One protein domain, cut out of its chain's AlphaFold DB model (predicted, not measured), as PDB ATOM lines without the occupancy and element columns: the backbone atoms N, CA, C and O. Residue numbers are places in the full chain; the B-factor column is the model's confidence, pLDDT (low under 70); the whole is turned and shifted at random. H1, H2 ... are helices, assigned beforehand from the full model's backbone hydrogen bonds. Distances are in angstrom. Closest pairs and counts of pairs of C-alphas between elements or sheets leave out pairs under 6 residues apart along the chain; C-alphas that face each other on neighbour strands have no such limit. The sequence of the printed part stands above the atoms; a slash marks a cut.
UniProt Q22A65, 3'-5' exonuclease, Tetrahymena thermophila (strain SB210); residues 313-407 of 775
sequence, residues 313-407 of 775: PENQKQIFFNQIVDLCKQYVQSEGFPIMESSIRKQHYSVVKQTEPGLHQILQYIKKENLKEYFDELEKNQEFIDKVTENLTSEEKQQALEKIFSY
ATOM      1  N   PRO A 313     -60.524   4.495  60.144       93.00
ATOM      2  CA  PRO A 313     -60.126   5.891  60.018       93.00
ATOM      3  C   PRO A 313     -60.831   6.569  58.833       93.00
ATOM      4  O   PRO A 313     -60.972   5.959  57.769       93.00
ATOM      5  N   GLU A 314     -61.217   7.843  58.966       91.00
ATOM      6  CA  GLU A 314     -61.875   8.592  57.876       91.00
ATOM      7  C   GLU A 314     -61.048   8.563  56.577       91.00
ATOM      8  O   GLU A 314     -61.579   8.445  55.473       91.00
ATOM      9  N   ASN A 315     -59.720   8.570  56.709       93.56
ATOM     10  CA  ASN A 315     -58.758   8.495  55.617       93.56
ATOM     11  C   ASN A 315     -58.253   7.069  55.324       93.56
ATOM     12  O   ASN A 315     -57.241   6.923  54.639       93.56
ATOM     13  N   GLN A 316     -58.929   6.007  55.782       94.00
ATOM     14  CA  GLN A 316     -58.449   4.625  55.630       94.00
ATOM     15  C   GLN A 316     -58.156   4.247  54.173       94.00
ATOM     16  O   GLN A 316     -57.189   3.534  53.910       94.00
ATOM     17  N   LYS A 317     -58.959   4.731  53.212       93.12
ATOM     18  CA  LYS A 317     -58.701   4.489  51.781       93.12
ATOM     19  C   LYS A 317     -57.349   5.058  51.358       93.12
ATOM     20  O   LYS A 317     -56.586   4.372  50.692       93.12
ATOM     21  N   GLN A 318     -57.045   6.278  51.799       95.75
ATOM     22  CA  GLN A 318     -55.782   6.945  51.504       95.75
ATOM     23  C   GLN A 318     -54.609   6.295  52.242       95.75
ATOM     24  O   GLN A 318     -53.540   6.146  51.659       95.75
ATOM     25  N   ILE A 319     -54.807   5.879  53.501       94.06
ATOM     26  CA  ILE A 319     -53.806   5.120  54.264       94.06
ATOM     27  C   ILE A 319     -53.445   3.854  53.493       94.06
ATOM     28  O   ILE A 319     -52.270   3.620  53.231       94.06
ATOM     29  N   PHE A 320     -54.442   3.070  53.078       94.81
ATOM     30  CA  PHE A 320     -54.197   1.839  52.335       94.81
ATOM     31  C   PHE A 320     -53.561   2.104  50.967       94.81
ATOM     32  O   PHE A 320     -52.608   1.427  50.603       94.81
ATOM     33  N   PHE A 321     -54.028   3.115  50.232       96.25
ATOM     34  CA  PHE A 321     -53.413   3.542  48.974       96.25
ATOM     35  C   PHE A 321     -51.921   3.857  49.148       96.25
ATOM     36  O   PHE A 321     -51.091   3.305  48.431       96.25
ATOM     37  N   ASN A 322     -51.572   4.682  50.140       95.69
ATOM     38  CA  ASN A 322     -50.184   5.046  50.420       95.69
ATOM     39  C   ASN A 322     -49.364   3.828  50.872       95.69
ATOM     40  O   ASN A 322     -48.243   3.657  50.414       95.69
ATOM     41  N   GLN A 323     -49.938   2.939  51.691       94.44
ATOM     42  CA  GLN A 323     -49.291   1.680  52.063       94.44
ATOM     43  C   GLN A 323     -48.954   0.833  50.830       94.44
ATOM     44  O   GLN A 323     -47.849   0.309  50.745       94.44
ATOM     45  N   ILE A 324     -49.869   0.698  49.861       95.56
ATOM     46  CA  ILE A 324     -49.583  -0.036  48.619       95.56
ATOM     47  C   ILE A 324     -48.491   0.665  47.804       95.56
ATOM     48  O   ILE A 324     -47.588  -0.014  47.330       95.56
ATOM     49  N   VAL A 325     -48.520   1.997  47.685       96.25
ATOM     50  CA  VAL A 325     -47.447   2.769  47.027       96.25
ATOM     51  C   VAL A 325     -46.089   2.493  47.677       96.25
ATOM     52  O   VAL A 325     -45.127   2.189  46.972       96.25
ATOM     53  N   ASP A 326     -46.007   2.561  49.004       94.62
ATOM     54  CA  ASP A 326     -44.763   2.354  49.749       94.62
ATOM     55  C   ASP A 326     -44.245   0.921  49.587       94.62
ATOM     56  O   ASP A 326     -43.054   0.717  49.348       94.62
ATOM     57  N   LEU A 327     -45.139  -0.070  49.650       93.56
ATOM     58  CA  LEU A 327     -44.801  -1.467  49.383       93.56
ATOM     59  C   LEU A 327     -44.297  -1.655  47.949       93.56
ATOM     60  O   LEU A 327     -43.303  -2.348  47.743       93.56
ATOM     61  N   CYS A 328     -44.923  -1.004  46.965       93.50
ATOM     62  CA  CYS A 328     -44.462  -1.062  45.584       93.50
ATOM     63  C   CYS A 328     -43.061  -0.465  45.430       93.50
ATOM     64  O   CYS A 328     -42.191  -1.108  44.849       93.50
ATOM     65  N   LYS A 329     -42.809   0.718  46.006       93.69
ATOM     66  CA  LYS A 329     -41.483   1.360  45.991       93.69
ATOM     67  C   LYS A 329     -40.412   0.464  46.615       93.69
ATOM     68  O   LYS A 329     -39.341   0.295  46.035       93.69
ATOM     69  N   GLN A 330     -40.707  -0.134  47.771       92.00
ATOM     70  CA  GLN A 330     -39.798  -1.068  48.441       92.00
ATOM     71  C   GLN A 330     -39.516  -2.303  47.582       92.00
ATOM     72  O   GLN A 330     -38.374  -2.751  47.503       92.00
ATOM     73  N   TYR A 331     -40.544  -2.847  46.928       90.31
ATOM     74  CA  TYR A 331     -40.400  -4.043  46.109       90.31
ATOM     75  C   TYR A 331     -39.569  -3.784  44.854       90.31
ATOM     76  O   TYR A 331     -38.629  -4.533  44.592       90.31
ATOM     77  N   VAL A 332     -39.852  -2.696  44.130       90.44
ATOM     78  CA  VAL A 332     -39.150  -2.322  42.890       90.44
ATOM     79  C   VAL A 332     -37.653  -2.167  43.129       90.44
ATOM     80  O   VAL A 332     -36.863  -2.696  42.357       90.44
ATOM     81  N   GLN A 333     -37.258  -1.553  44.249       89.00
ATOM     82  CA  GLN A 333     -35.846  -1.421  44.628       89.00
ATOM     83  C   GLN A 333     -35.132  -2.767  44.839       89.00
ATOM     84  O   GLN A 333     -33.908  -2.830  44.748       89.00
ATOM     85  N   SER A 334     -35.875  -3.829  45.160       88.69
ATOM     86  CA  SER A 334     -35.315  -5.146  45.484       88.69
ATOM     87  C   SER A 334     -35.432  -6.177  44.358       88.69
ATOM     88  O   SER A 334     -34.513  -6.971  44.174       88.69
ATOM     89  N   GLU A 335     -36.542  -6.179  43.617       88.62
ATOM     90  CA  GLU A 335     -36.901  -7.237  42.661       88.62
ATOM     91  C   GLU A 335     -37.359  -6.701  41.290       88.62
ATOM     92  O   GLU A 335     -37.487  -7.487  40.353       88.62
ATOM     93  N   GLY A 336     -37.559  -5.385  41.136       90.25
ATOM     94  CA  GLY A 336     -38.030  -4.766  39.891       90.25
ATOM     95  C   GLY A 336     -39.522  -4.985  39.595       90.25
ATOM     96  O   GLY A 336     -40.311  -5.325  40.482       90.25
ATOM     97  N   PHE A 337     -39.916  -4.752  38.339       87.62
ATOM     98  CA  PHE A 337     -41.270  -5.001  37.825       87.62
ATOM     99  C   PHE A 337     -41.351  -6.297  36.999       87.62
ATOM    100  O   PHE A 337     -40.358  -6.695  36.387       87.62
ATOM    101  N   PRO A 338     -42.543  -6.925  36.901       90.88
ATOM    102  CA  PRO A 338     -43.795  -6.577  37.586       90.88
ATOM    103  C   PRO A 338     -43.854  -7.111  39.029       90.88
ATOM    104  O   PRO A 338     -43.269  -8.139  39.361       90.88
ATOM    105  N   ILE A 339     -44.622  -6.443  39.890       89.50
ATOM    106  CA  ILE A 339     -44.762  -6.779  41.312       89.50
ATOM    107  C   ILE A 339     -45.808  -7.879  41.495       89.50
ATOM    108  O   ILE A 339     -46.962  -7.728  41.088       89.50
ATOM    109  N   MET A 340     -45.438  -8.976  42.154       87.44
ATOM    110  CA  MET A 340     -46.351 -10.101  42.389       87.44
ATOM    111  C   MET A 340     -47.409  -9.778  43.459       87.44
ATOM    112  O   MET A 340     -47.081  -9.297  44.550       87.44
ATOM    113  N   GLU A 341     -48.682 -10.116  43.207       90.44
ATOM    114  CA  GLU A 341     -49.777  -9.937  44.186       90.44
ATOM    115  C   GLU A 341     -49.464 -10.613  45.534       90.44
ATOM    116  O   GLU A 341     -49.706 -10.056  46.613       90.44
ATOM    117  N   SER A 342     -48.893 -11.818  45.481       84.75
ATOM    118  CA  SER A 342     -48.482 -12.589  46.654       84.75
ATOM    119  C   SER A 342     -47.432 -11.867  47.502       84.75
ATOM    120  O   SER A 342     -47.494 -11.942  48.736       84.75
ATOM    121  N   SER A 343     -46.522 -11.120  46.874       88.06
ATOM    122  CA  SER A 343     -45.503 -10.325  47.558       88.06
ATOM    123  C   SER A 343     -46.113  -9.162  48.331       88.06
ATOM    124  O   SER A 343     -45.854  -9.036  49.531       88.06
ATOM    125  N   ILE A 344     -47.012  -8.393  47.707       90.31
ATOM    126  CA  ILE A 344     -47.739  -7.310  48.388       90.31
ATOM    127  C   ILE A 344     -48.558  -7.862  49.554       90.31
ATOM    128  O   ILE A 344     -48.511  -7.327  50.661       90.31
ATOM    129  N   ARG A 345     -49.264  -8.980  49.348       90.25
ATOM    130  CA  ARG A 345     -50.044  -9.628  50.409       90.25
ATOM    131  C   ARG A 345     -49.159 -10.022  51.592       90.25
ATOM    132  O   ARG A 345     -49.512  -9.750  52.738       90.25
ATOM    133  N   LYS A 346     -48.017 -10.663  51.327       89.31
ATOM    134  CA  LYS A 346     -47.069 -11.099  52.359       89.31
ATOM    135  C   LYS A 346     -46.488  -9.911  53.124       89.31
ATOM    136  O   LYS A 346     -46.440  -9.964  54.352       89.31
ATOM    137  N   GLN A 347     -46.075  -8.861  52.420       89.38
ATOM    138  CA  GLN A 347     -45.496  -7.677  53.046       89.38
ATOM    139  C   GLN A 347     -46.539  -6.880  53.836       89.38
ATOM    140  O   GLN A 347     -46.272  -6.535  54.985       89.38
ATOM    141  N   HIS A 348     -47.751  -6.695  53.308       90.25
ATOM    142  CA  HIS A 348     -48.853  -6.059  54.034       90.25
ATOM    143  C   HIS A 348     -49.080  -6.742  55.390       90.25
ATOM    144  O   HIS A 348     -48.978  -6.095  56.426       90.25
ATOM    145  N   TYR A 349     -49.242  -8.070  55.428       89.69
ATOM    146  CA  TYR A 349     -49.417  -8.787  56.701       89.69
ATOM    147  C   TYR A 349     -48.187  -8.779  57.625       89.69
ATOM    148  O   TYR A 349     -48.329  -9.096  58.803       89.69
ATOM    149  N   SER A 350     -46.995  -8.446  57.123       88.50
ATOM    150  CA  SER A 350     -45.798  -8.299  57.961       88.50
ATOM    151  C   SER A 350     -45.702  -6.935  58.652       88.50
ATOM    152  O   SER A 350     -45.055  -6.832  59.690       88.50
ATOM    153  N   VAL A 351     -46.359  -5.912  58.093       85.75
ATOM    154  CA  VAL A 351     -46.304  -4.524  58.580       85.75
ATOM    155  C   VAL A 351     -47.576  -4.131  59.338       85.75
ATOM    156  O   VAL A 351     -47.507  -3.340  60.277       85.75
ATOM    157  N   VAL A 352     -48.727  -4.703  58.966       85.19
ATOM    158  CA  VAL A 352     -50.035  -4.406  59.566       85.19
ATOM    159  C   VAL A 352     -50.024  -4.702  61.061       85.19
ATOM    160  O   VAL A 352     -49.795  -5.833  61.507       85.19
ATOM    161  N   LYS A 353     -50.297  -3.665  61.851       87.19
ATOM    162  CA  LYS A 353     -50.455  -3.788  63.302       87.19
ATOM    163  C   LYS A 353     -51.727  -4.573  63.617       87.19
ATOM    164  O   LYS A 353     -52.691  -4.545  62.866       87.19
ATOM    165  N   GLN A 354     -51.776  -5.222  64.781       83.62
ATOM    166  CA  GLN A 354     -52.974  -5.958  65.223       83.62
ATOM    167  C   GLN A 354     -54.245  -5.091  65.263       83.62
ATOM    168  O   GLN A 354     -55.344  -5.616  65.094       83.62
ATOM    169  N   THR A 355     -54.090  -3.780  65.458       85.94
ATOM    170  CA  THR A 355     -55.163  -2.777  65.497       85.94
ATOM    171  C   THR A 355     -55.613  -2.284  64.121       85.94
ATOM    172  O   THR A 355     -56.558  -1.511  64.047       85.94
ATOM    173  N   GLU A 356     -54.939  -2.672  63.041       90.06
ATOM    174  CA  GLU A 356     -55.275  -2.259  61.678       90.06
ATOM    175  C   GLU A 356     -56.166  -3.308  60.988       90.06
ATOM    176  O   GLU A 356     -56.096  -4.499  61.318       90.06
ATOM    177  N   PRO A 357     -57.026  -2.895  60.040       92.50
ATOM    178  CA  PRO A 357     -57.885  -3.824  59.324       92.50
ATOM    179  C   PRO A 357     -57.057  -4.777  58.465       92.50
ATOM    180  O   PRO A 357     -56.127  -4.377  57.766       92.50
ATOM    181  N   GLY A 358     -57.432  -6.053  58.469       91.69
ATOM    182  CA  GLY A 358     -56.853  -7.023  57.551       91.69
ATOM    183  C   GLY A 358     -57.250  -6.726  56.105       91.69
ATOM    184  O   GLY A 358     -58.311  -6.167  55.830       91.69
ATOM    185  N   LEU A 359     -56.441  -7.192  55.155       92.56
ATOM    186  CA  LEU A 359     -56.632  -6.938  53.725       92.56
ATOM    187  C   LEU A 359     -58.058  -7.216  53.215       92.56
ATOM    188  O   LEU A 359     -58.609  -6.426  52.459       92.56
ATOM    189  N   HIS A 360     -58.676  -8.325  53.635       92.06
ATOM    190  CA  HIS A 360     -60.046  -8.659  53.225       92.06
ATOM    191  C   HIS A 360     -61.070  -7.617  53.701       92.06
ATOM    192  O   HIS A 360     -61.970  -7.255  52.950       92.06
ATOM    193  N   GLN A 361     -60.902  -7.109  54.923       93.31
ATOM    194  CA  GLN A 361     -61.765  -6.078  55.496       93.31
ATOM    195  C   GLN A 361     -61.554  -4.743  54.780       93.31
ATOM    196  O   GLN A 361     -62.519  -4.033  54.513       93.31
ATOM    197  N   ILE A 362     -60.311  -4.398  54.429       94.19
ATOM    198  CA  ILE A 362     -60.034  -3.195  53.635       94.19
ATOM    199  C   ILE A 362     -60.708  -3.296  52.265       94.19
ATOM    200  O   ILE A 362     -61.414  -2.370  51.881       94.19
ATOM    201  N   LEU A 363     -60.539  -4.421  51.561       93.81
ATOM    202  CA  LEU A 363     -61.164  -4.662  50.255       93.81
ATOM    203  C   LEU A 363     -62.690  -4.541  50.324       93.81
ATOM    204  O   LEU A 363     -63.291  -3.867  49.490       93.81
ATOM    205  N   GLN A 364     -63.310  -5.102  51.365       90.69
ATOM    206  CA  GLN A 364     -64.741  -4.946  51.613       90.69
ATOM    207  C   GLN A 364     -65.137  -3.470  51.807       90.69
ATOM    208  O   GLN A 364     -66.085  -3.013  51.169       90.69
ATOM    209  N   TYR A 365     -64.387  -2.711  52.612       93.00
ATOM    210  CA  TYR A 365     -64.620  -1.280  52.862       93.00
ATOM    211  C   TYR A 365     -64.517  -0.422  51.592       93.00
ATOM    212  O   TYR A 365     -65.318   0.489  51.367       93.00
ATOM    213  N   ILE A 366     -63.562  -0.733  50.712       94.31
ATOM    214  CA  ILE A 366     -63.418  -0.051  49.417       94.31
ATOM    215  C   ILE A 366     -64.308  -0.636  48.312       94.31
ATOM    216  O   ILE A 366     -64.257  -0.149  47.185       94.31
ATOM    217  N   LYS A 367     -65.162  -1.615  48.643       93.62
ATOM    218  CA  LYS A 367     -66.105  -2.287  47.734       93.62
ATOM    219  C   LYS A 367     -65.415  -2.986  46.558       93.62
ATOM    220  O   LYS A 367     -65.824  -2.817  45.412       93.62
ATOM    221  N   LYS A 368     -64.380  -3.771  46.862       94.62
ATOM    222  CA  LYS A 368     -63.642  -4.616  45.916       94.62
ATOM    223  C   LYS A 368     -63.757  -6.081  46.292       94.62
ATOM    224  O   LYS A 368     -63.647  -6.435  47.465       94.62
ATOM    225  N   GLU A 369     -63.960  -6.941  45.299       87.69
ATOM    226  CA  GLU A 369     -64.108  -8.380  45.528       87.69
ATOM    227  C   GLU A 369     -62.773  -9.041  45.887       87.69
ATOM    228  O   GLU A 369     -62.721  -9.978  46.689       87.69
ATOM    229  N   ASN A 370     -61.676  -8.572  45.287       89.56
ATOM    230  CA  ASN A 370     -60.340  -9.134  45.464       89.56
ATOM    231  C   ASN A 370     -59.238  -8.098  45.161       89.56
ATOM    232  O   ASN A 370     -59.504  -7.014  44.647       89.56
ATOM    233  N   LEU A 371     -57.987  -8.442  45.499       91.19
ATOM    234  CA  LEU A 371     -56.820  -7.588  45.247       91.19
ATOM    235  C   LEU A 371     -56.626  -7.289  43.762       91.19
ATOM    236  O   LEU A 371     -56.274  -6.166  43.429       91.19
ATOM    237  N   LYS A 372     -56.876  -8.270  42.887       91.75
ATOM    238  CA  LYS A 372     -56.738  -8.094  41.442       91.75
ATOM    239  C   LYS A 372     -57.621  -6.966  40.922       91.75
ATOM    240  O   LYS A 372     -57.129  -6.098  40.220       91.75
ATOM    241  N   GLU A 373     -58.894  -6.941  41.307       93.56
ATOM    242  CA  GLU A 373     -59.808  -5.865  40.911       93.56
ATOM    243  C   GLU A 373     -59.312  -4.488  41.384       93.56
ATOM    244  O   GLU A 373     -59.408  -3.504  40.654       93.56
ATOM    245  N   TYR A 374     -58.763  -4.418  42.600       95.56
ATOM    246  CA  TYR A 374     -58.205  -3.178  43.133       95.56
ATOM    247  C   TYR A 374     -56.919  -2.757  42.407       95.56
ATOM    248  O   TYR A 374     -56.762  -1.589  42.070       95.56
ATOM    249  N   PHE A 375     -56.018  -3.694  42.119       94.94
ATOM    250  CA  PHE A 375     -54.785  -3.434  41.374       94.94
ATOM    251  C   PHE A 375     -55.065  -3.020  39.927       94.94
ATOM    252  O   PHE A 375     -54.493  -2.034  39.477       94.94
ATOM    253  N   ASP A 376     -56.023  -3.662  39.251       93.19
ATOM    254  CA  ASP A 376     -56.490  -3.266  37.914       93.19
ATOM    255  C   ASP A 376     -57.058  -1.826  37.895       93.19
ATOM    256  O   ASP A 376     -57.053  -1.165  36.853       93.19
ATOM    257  N   GLU A 377     -57.604  -1.336  39.018       96.00
ATOM    258  CA  GLU A 377     -58.025   0.063  39.177       96.00
ATOM    259  C   GLU A 377     -56.831   0.991  39.432       96.00
ATOM    260  O   GLU A 377     -56.741   2.049  38.811       96.00
ATOM    261  N   LEU A 378     -55.900   0.593  40.304       96.06
ATOM    262  CA  LEU A 378     -54.691   1.366  40.596       96.06
ATOM    263  C   LEU A 378     -53.800   1.550  39.361       96.06
ATOM    264  O   LEU A 378     -53.299   2.647  39.149       96.06
ATOM    265  N   GLU A 379     -53.665   0.536  38.503       94.44
ATOM    266  CA  GLU A 379     -52.923   0.630  37.231       94.44
ATOM    267  C   GLU A 379     -53.535   1.621  36.235       94.44
ATOM    268  O   GLU A 379     -52.890   2.000  35.264       94.44
ATOM    269  N   LYS A 380     -54.777   2.060  36.458       95.62
ATOM    270  CA  LYS A 380     -55.440   3.097  35.653       95.62
ATOM    271  C   LYS A 380     -55.427   4.462  36.339       95.62
ATOM    272  O   LYS A 380     -55.889   5.441  35.759       95.62
ATOM    273  N   ASN A 381     -54.949   4.530  37.578       96.44
ATOM    274  CA  ASN A 381     -54.919   5.744  38.372       96.44
ATOM    275  C   ASN A 381     -53.574   6.462  38.174       96.44
ATOM    276  O   ASN A 381     -52.536   5.999  38.642       96.44
ATOM    277  N   GLN A 382     -53.598   7.623  37.511       96.81
ATOM    278  CA  GLN A 382     -52.382   8.389  37.218       96.81
ATOM    279  C   GLN A 382     -51.629   8.817  38.485       96.81
ATOM    280  O   GLN A 382     -50.407   8.727  38.518       96.81
ATOM    281  N   GLU A 383     -52.337   9.198  39.554       97.56
ATOM    282  CA  GLU A 383     -51.705   9.573  40.828       97.56
ATOM    283  C   GLU A 383     -50.913   8.398  41.422       97.56
ATOM    284  O   GLU A 383     -49.829   8.583  41.978       97.56
ATOM    285  N   PHE A 384     -51.445   7.180  41.295       96.94
ATOM    286  CA  PHE A 384     -50.762   5.970  41.740       96.94
ATOM    287  C   PHE A 384     -49.498   5.706  40.920       96.94
ATOM    288  O   PHE A 384     -48.433   5.498  41.500       96.94
ATOM    289  N   ILE A 385     -49.607   5.757  39.588       96.06
ATOM    290  CA  ILE A 385     -48.480   5.552  38.668       96.06
ATOM    291  C   ILE A 385     -47.380   6.579  38.945       96.06
ATOM    292  O   ILE A 385     -46.223   6.198  39.123       96.06
ATOM    293  N   ASP A 386     -47.727   7.862  39.044       95.94
ATOM    294  CA  ASP A 386     -46.775   8.946  39.296       95.94
ATOM    295  C   ASP A 386     -46.040   8.736  40.622       95.94
ATOM    296  O   ASP A 386     -44.817   8.852  40.686       95.94
ATOM    297  N   LYS A 387     -46.773   8.355  41.678       97.12
ATOM    298  CA  LYS A 387     -46.186   8.068  42.990       97.12
ATOM    299  C   LYS A 387     -45.282   6.843  42.965       97.12
ATOM    300  O   LYS A 387     -44.193   6.912  43.520       97.12
ATOM    301  N   VAL A 388     -45.690   5.728  42.361       95.25
ATOM    302  CA  VAL A 388     -44.874   4.498  42.313       95.25
ATOM    303  C   VAL A 388     -43.627   4.681  41.449       95.25
ATOM    304  O   VAL A 388     -42.569   4.158  41.786       95.25
ATOM    305  N   THR A 389     -43.733   5.450  40.365       95.12
ATOM    306  CA  THR A 389     -42.626   5.710  39.432       95.12
ATOM    307  C   THR A 389     -41.718   6.872  39.842       95.12
ATOM    308  O   THR A 389     -40.716   7.166  39.177       95.12
ATOM    309  N   GLU A 390     -42.036   7.529  40.956       94.38
ATOM    310  CA  GLU A 390     -41.232   8.590  41.539       94.38
ATOM    311  C   GLU A 390     -39.835   8.060  41.903       94.38
ATOM    312  O   GLU A 390     -39.693   7.106  42.668       94.38
ATOM    313  N   ASN A 391     -38.793   8.712  41.379       91.06
ATOM    314  CA  ASN A 391     -37.377   8.345  41.535       91.06
ATOM    315  C   ASN A 391     -36.914   7.069  40.809       91.06
ATOM    316  O   ASN A 391     -35.777   6.651  41.013       91.06
ATOM    317  N   LEU A 392     -37.737   6.487  39.932       92.94
ATOM    318  CA  LEU A 392     -37.306   5.388  39.066       92.94
ATOM    319  C   LEU A 392     -36.520   5.889  37.847       92.94
ATOM    320  O   LEU A 392     -36.742   7.002  37.350       92.94
ATOM    321  N   THR A 393     -35.618   5.053  37.339       93.38
ATOM    322  CA  THR A 393     -34.907   5.284  36.075       93.38
ATOM    323  C   THR A 393     -35.874   5.280  34.887       93.38
ATOM    324  O   THR A 393     -36.977   4.741  34.964       93.38
ATOM    325  N   SER A 394     -35.484   5.872  33.751       92.25
ATOM    326  CA  SER A 394     -36.338   5.894  32.549       92.25
ATOM    327  C   SER A 394     -36.736   4.490  32.065       92.25
ATOM    328  O   SER A 394     -37.840   4.323  31.559       92.25
ATOM    329  N   GLU A 395     -35.864   3.494  32.250       91.62
ATOM    330  CA  GLU A 395     -36.131   2.093  31.899       91.62
ATOM    331  C   GLU A 395     -37.172   1.462  32.836       91.62
ATOM    332  O   GLU A 395     -38.174   0.922  32.370       91.62
ATOM    333  N   GLU A 396     -37.009   1.605  34.154       89.75
ATOM    334  CA  GLU A 396     -37.980   1.114  35.144       89.75
ATOM    335  C   GLU A 396     -39.345   1.801  35.001       89.75
ATOM    336  O   GLU A 396     -40.383   1.163  35.163       89.75
ATOM    337  N   LYS A 397     -39.364   3.094  34.649       91.44
ATOM    338  CA  LYS A 397     -40.602   3.820  34.328       91.44
ATOM    339  C   LYS A 397     -41.314   3.213  33.130       91.44
ATOM    340  O   LYS A 397     -42.531   3.059  33.171       91.44
ATOM    341  N   GLN A 398     -40.577   2.866  32.076       91.38
ATOM    342  CA  GLN A 398     -41.157   2.213  30.909       91.38
ATOM    343  C   GLN A 398     -41.734   0.838  31.274       91.38
ATOM    344  O   GLN A 398     -42.868   0.551  30.902       91.38
ATOM    345  N   GLN A 399     -41.017   0.039  32.071       85.62
ATOM    346  CA  GLN A 399     -41.517  -1.251  32.566       85.62
ATOM    347  C   GLN A 399     -42.786  -1.097  33.422       85.62
ATOM    348  O   GLN A 399     -43.749  -1.840  33.239       85.62
ATOM    349  N   ALA A 400     -42.831  -0.100  34.312       86.50
ATOM    350  CA  ALA A 400     -44.012   0.203  35.121       86.50
ATOM    351  C   ALA A 400     -45.223   0.596  34.260       86.50
ATOM    352  O   ALA A 400     -46.341   0.172  34.542       86.50
ATOM    353  N   LEU A 401     -45.003   1.397  33.209       89.00
ATOM    354  CA  LEU A 401     -46.051   1.819  32.274       89.00
ATOM    355  C   LEU A 401     -46.592   0.660  31.431       89.00
ATOM    356  O   LEU A 401     -47.747   0.707  31.010       89.00
ATOM    357  N   GLU A 402     -45.782  -0.371  31.181       91.06
ATOM    358  CA  GLU A 402     -46.254  -1.603  30.551       91.06
ATOM    359  C   GLU A 402     -47.116  -2.421  31.518       91.06
ATOM    360  O   GLU A 402     -48.210  -2.853  31.139       91.06
ATOM    361  N   LYS A 403     -46.628  -2.656  32.747       91.25
ATOM    362  CA  LYS A 403     -47.343  -3.430  33.769       91.25
ATOM    363  C   LYS A 403     -46.733  -3.277  35.169       91.25
ATOM    364  O   LYS A 403     -45.600  -3.699  35.399       91.25
ATOM    365  N   ILE A 404     -47.506  -2.778  36.138       91.75
ATOM    366  CA  ILE A 404     -47.045  -2.624  37.531       91.75
ATOM    367  C   ILE A 404     -47.201  -3.937  38.288       91.75
ATOM    368  O   ILE A 404     -46.267  -4.381  38.958       91.75
ATOM    369  N   PHE A 405     -48.371  -4.564  38.195       91.06
ATOM    370  CA  PHE A 405     -48.707  -5.758  38.952       91.06
ATOM    371  C   PHE A 405     -48.749  -6.989  38.060       91.06
ATOM    372  O   PHE A 405     -49.339  -7.014  36.980       91.06
ATOM    373  N   SER A 406     -48.167  -8.074  38.553       85.38
ATOM    374  CA  SER A 406     -48.386  -9.405  38.013       85.38
ATOM    375  C   SER A 406     -49.254 -10.190  38.980       85.38
ATOM    376  O   SER A 406     -48.976 -10.314  40.175       85.38
ATOM    377  N   TYR A 407     -50.339 -10.730  38.447       80.81
ATOM    378  CA  TYR A 407     -51.173 -11.668  39.175       80.81
ATOM    379  C   TYR A 407     -50.457 -13.013  39.226       80.81
ATOM    380  O   TYR A 407     -49.706 -13.343  38.306       80.81
TER     381      TYR A 407
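What this domain is: This is residues 313 to 407 of the 775 residues of the protein "3'-5' exonuclease" of Tetrahymena thermophila (strain SB210) (UniProt Q22A65). One long helix, H1, is the spine of an elongated body; H2 and H5 cross it, and H3 and H6 lie toward opposite ends, with H4 between H3 and H5. The printed part has 95 residues, is all helix, H1 to H6 in chain order, and has no named strand. It is compact, with a radius of gyration of the C-alphas of 13.0 A and spans of 38 by 24 by 23 A.

Where its parts are: H1, residues 316 to 335, begins at C-alpha (-58.449, 4.625, 55.630) and is 27.8 A long. H2 is 341 to 351, 15.8 A; H3 359 to 365; H4 371 to 378; H5 382 to 388; H6 394 to 402, ending at C-alpha (-46.254, -1.603, 30.551).

How they stand to each other: H1 touches H2, closest C-alphas Leu 327 and Ile 344, 6.6 A. H1 touches H5 at a steep tilt of 48 degrees, closest C-alphas Val 325 and Val 388, 5.6 A. H3 and H4 are close but not clearly touching, closest C-alphas Leu 363 and Leu 371, 7.2 A; so are H5 and H6, Ile 385 and Leu 401, 7.8 A. Every O i to N i+4 pair is within hydrogen-bond range in H2 to H6, and 15 of 16 in H1.

The domain as a whole: The C-alphas farthest apart, Thr 355 and Ser 394, are 38.9 A apart. The printed part has no cut, no link is long, and no printed residue is under 70 in pLDDT.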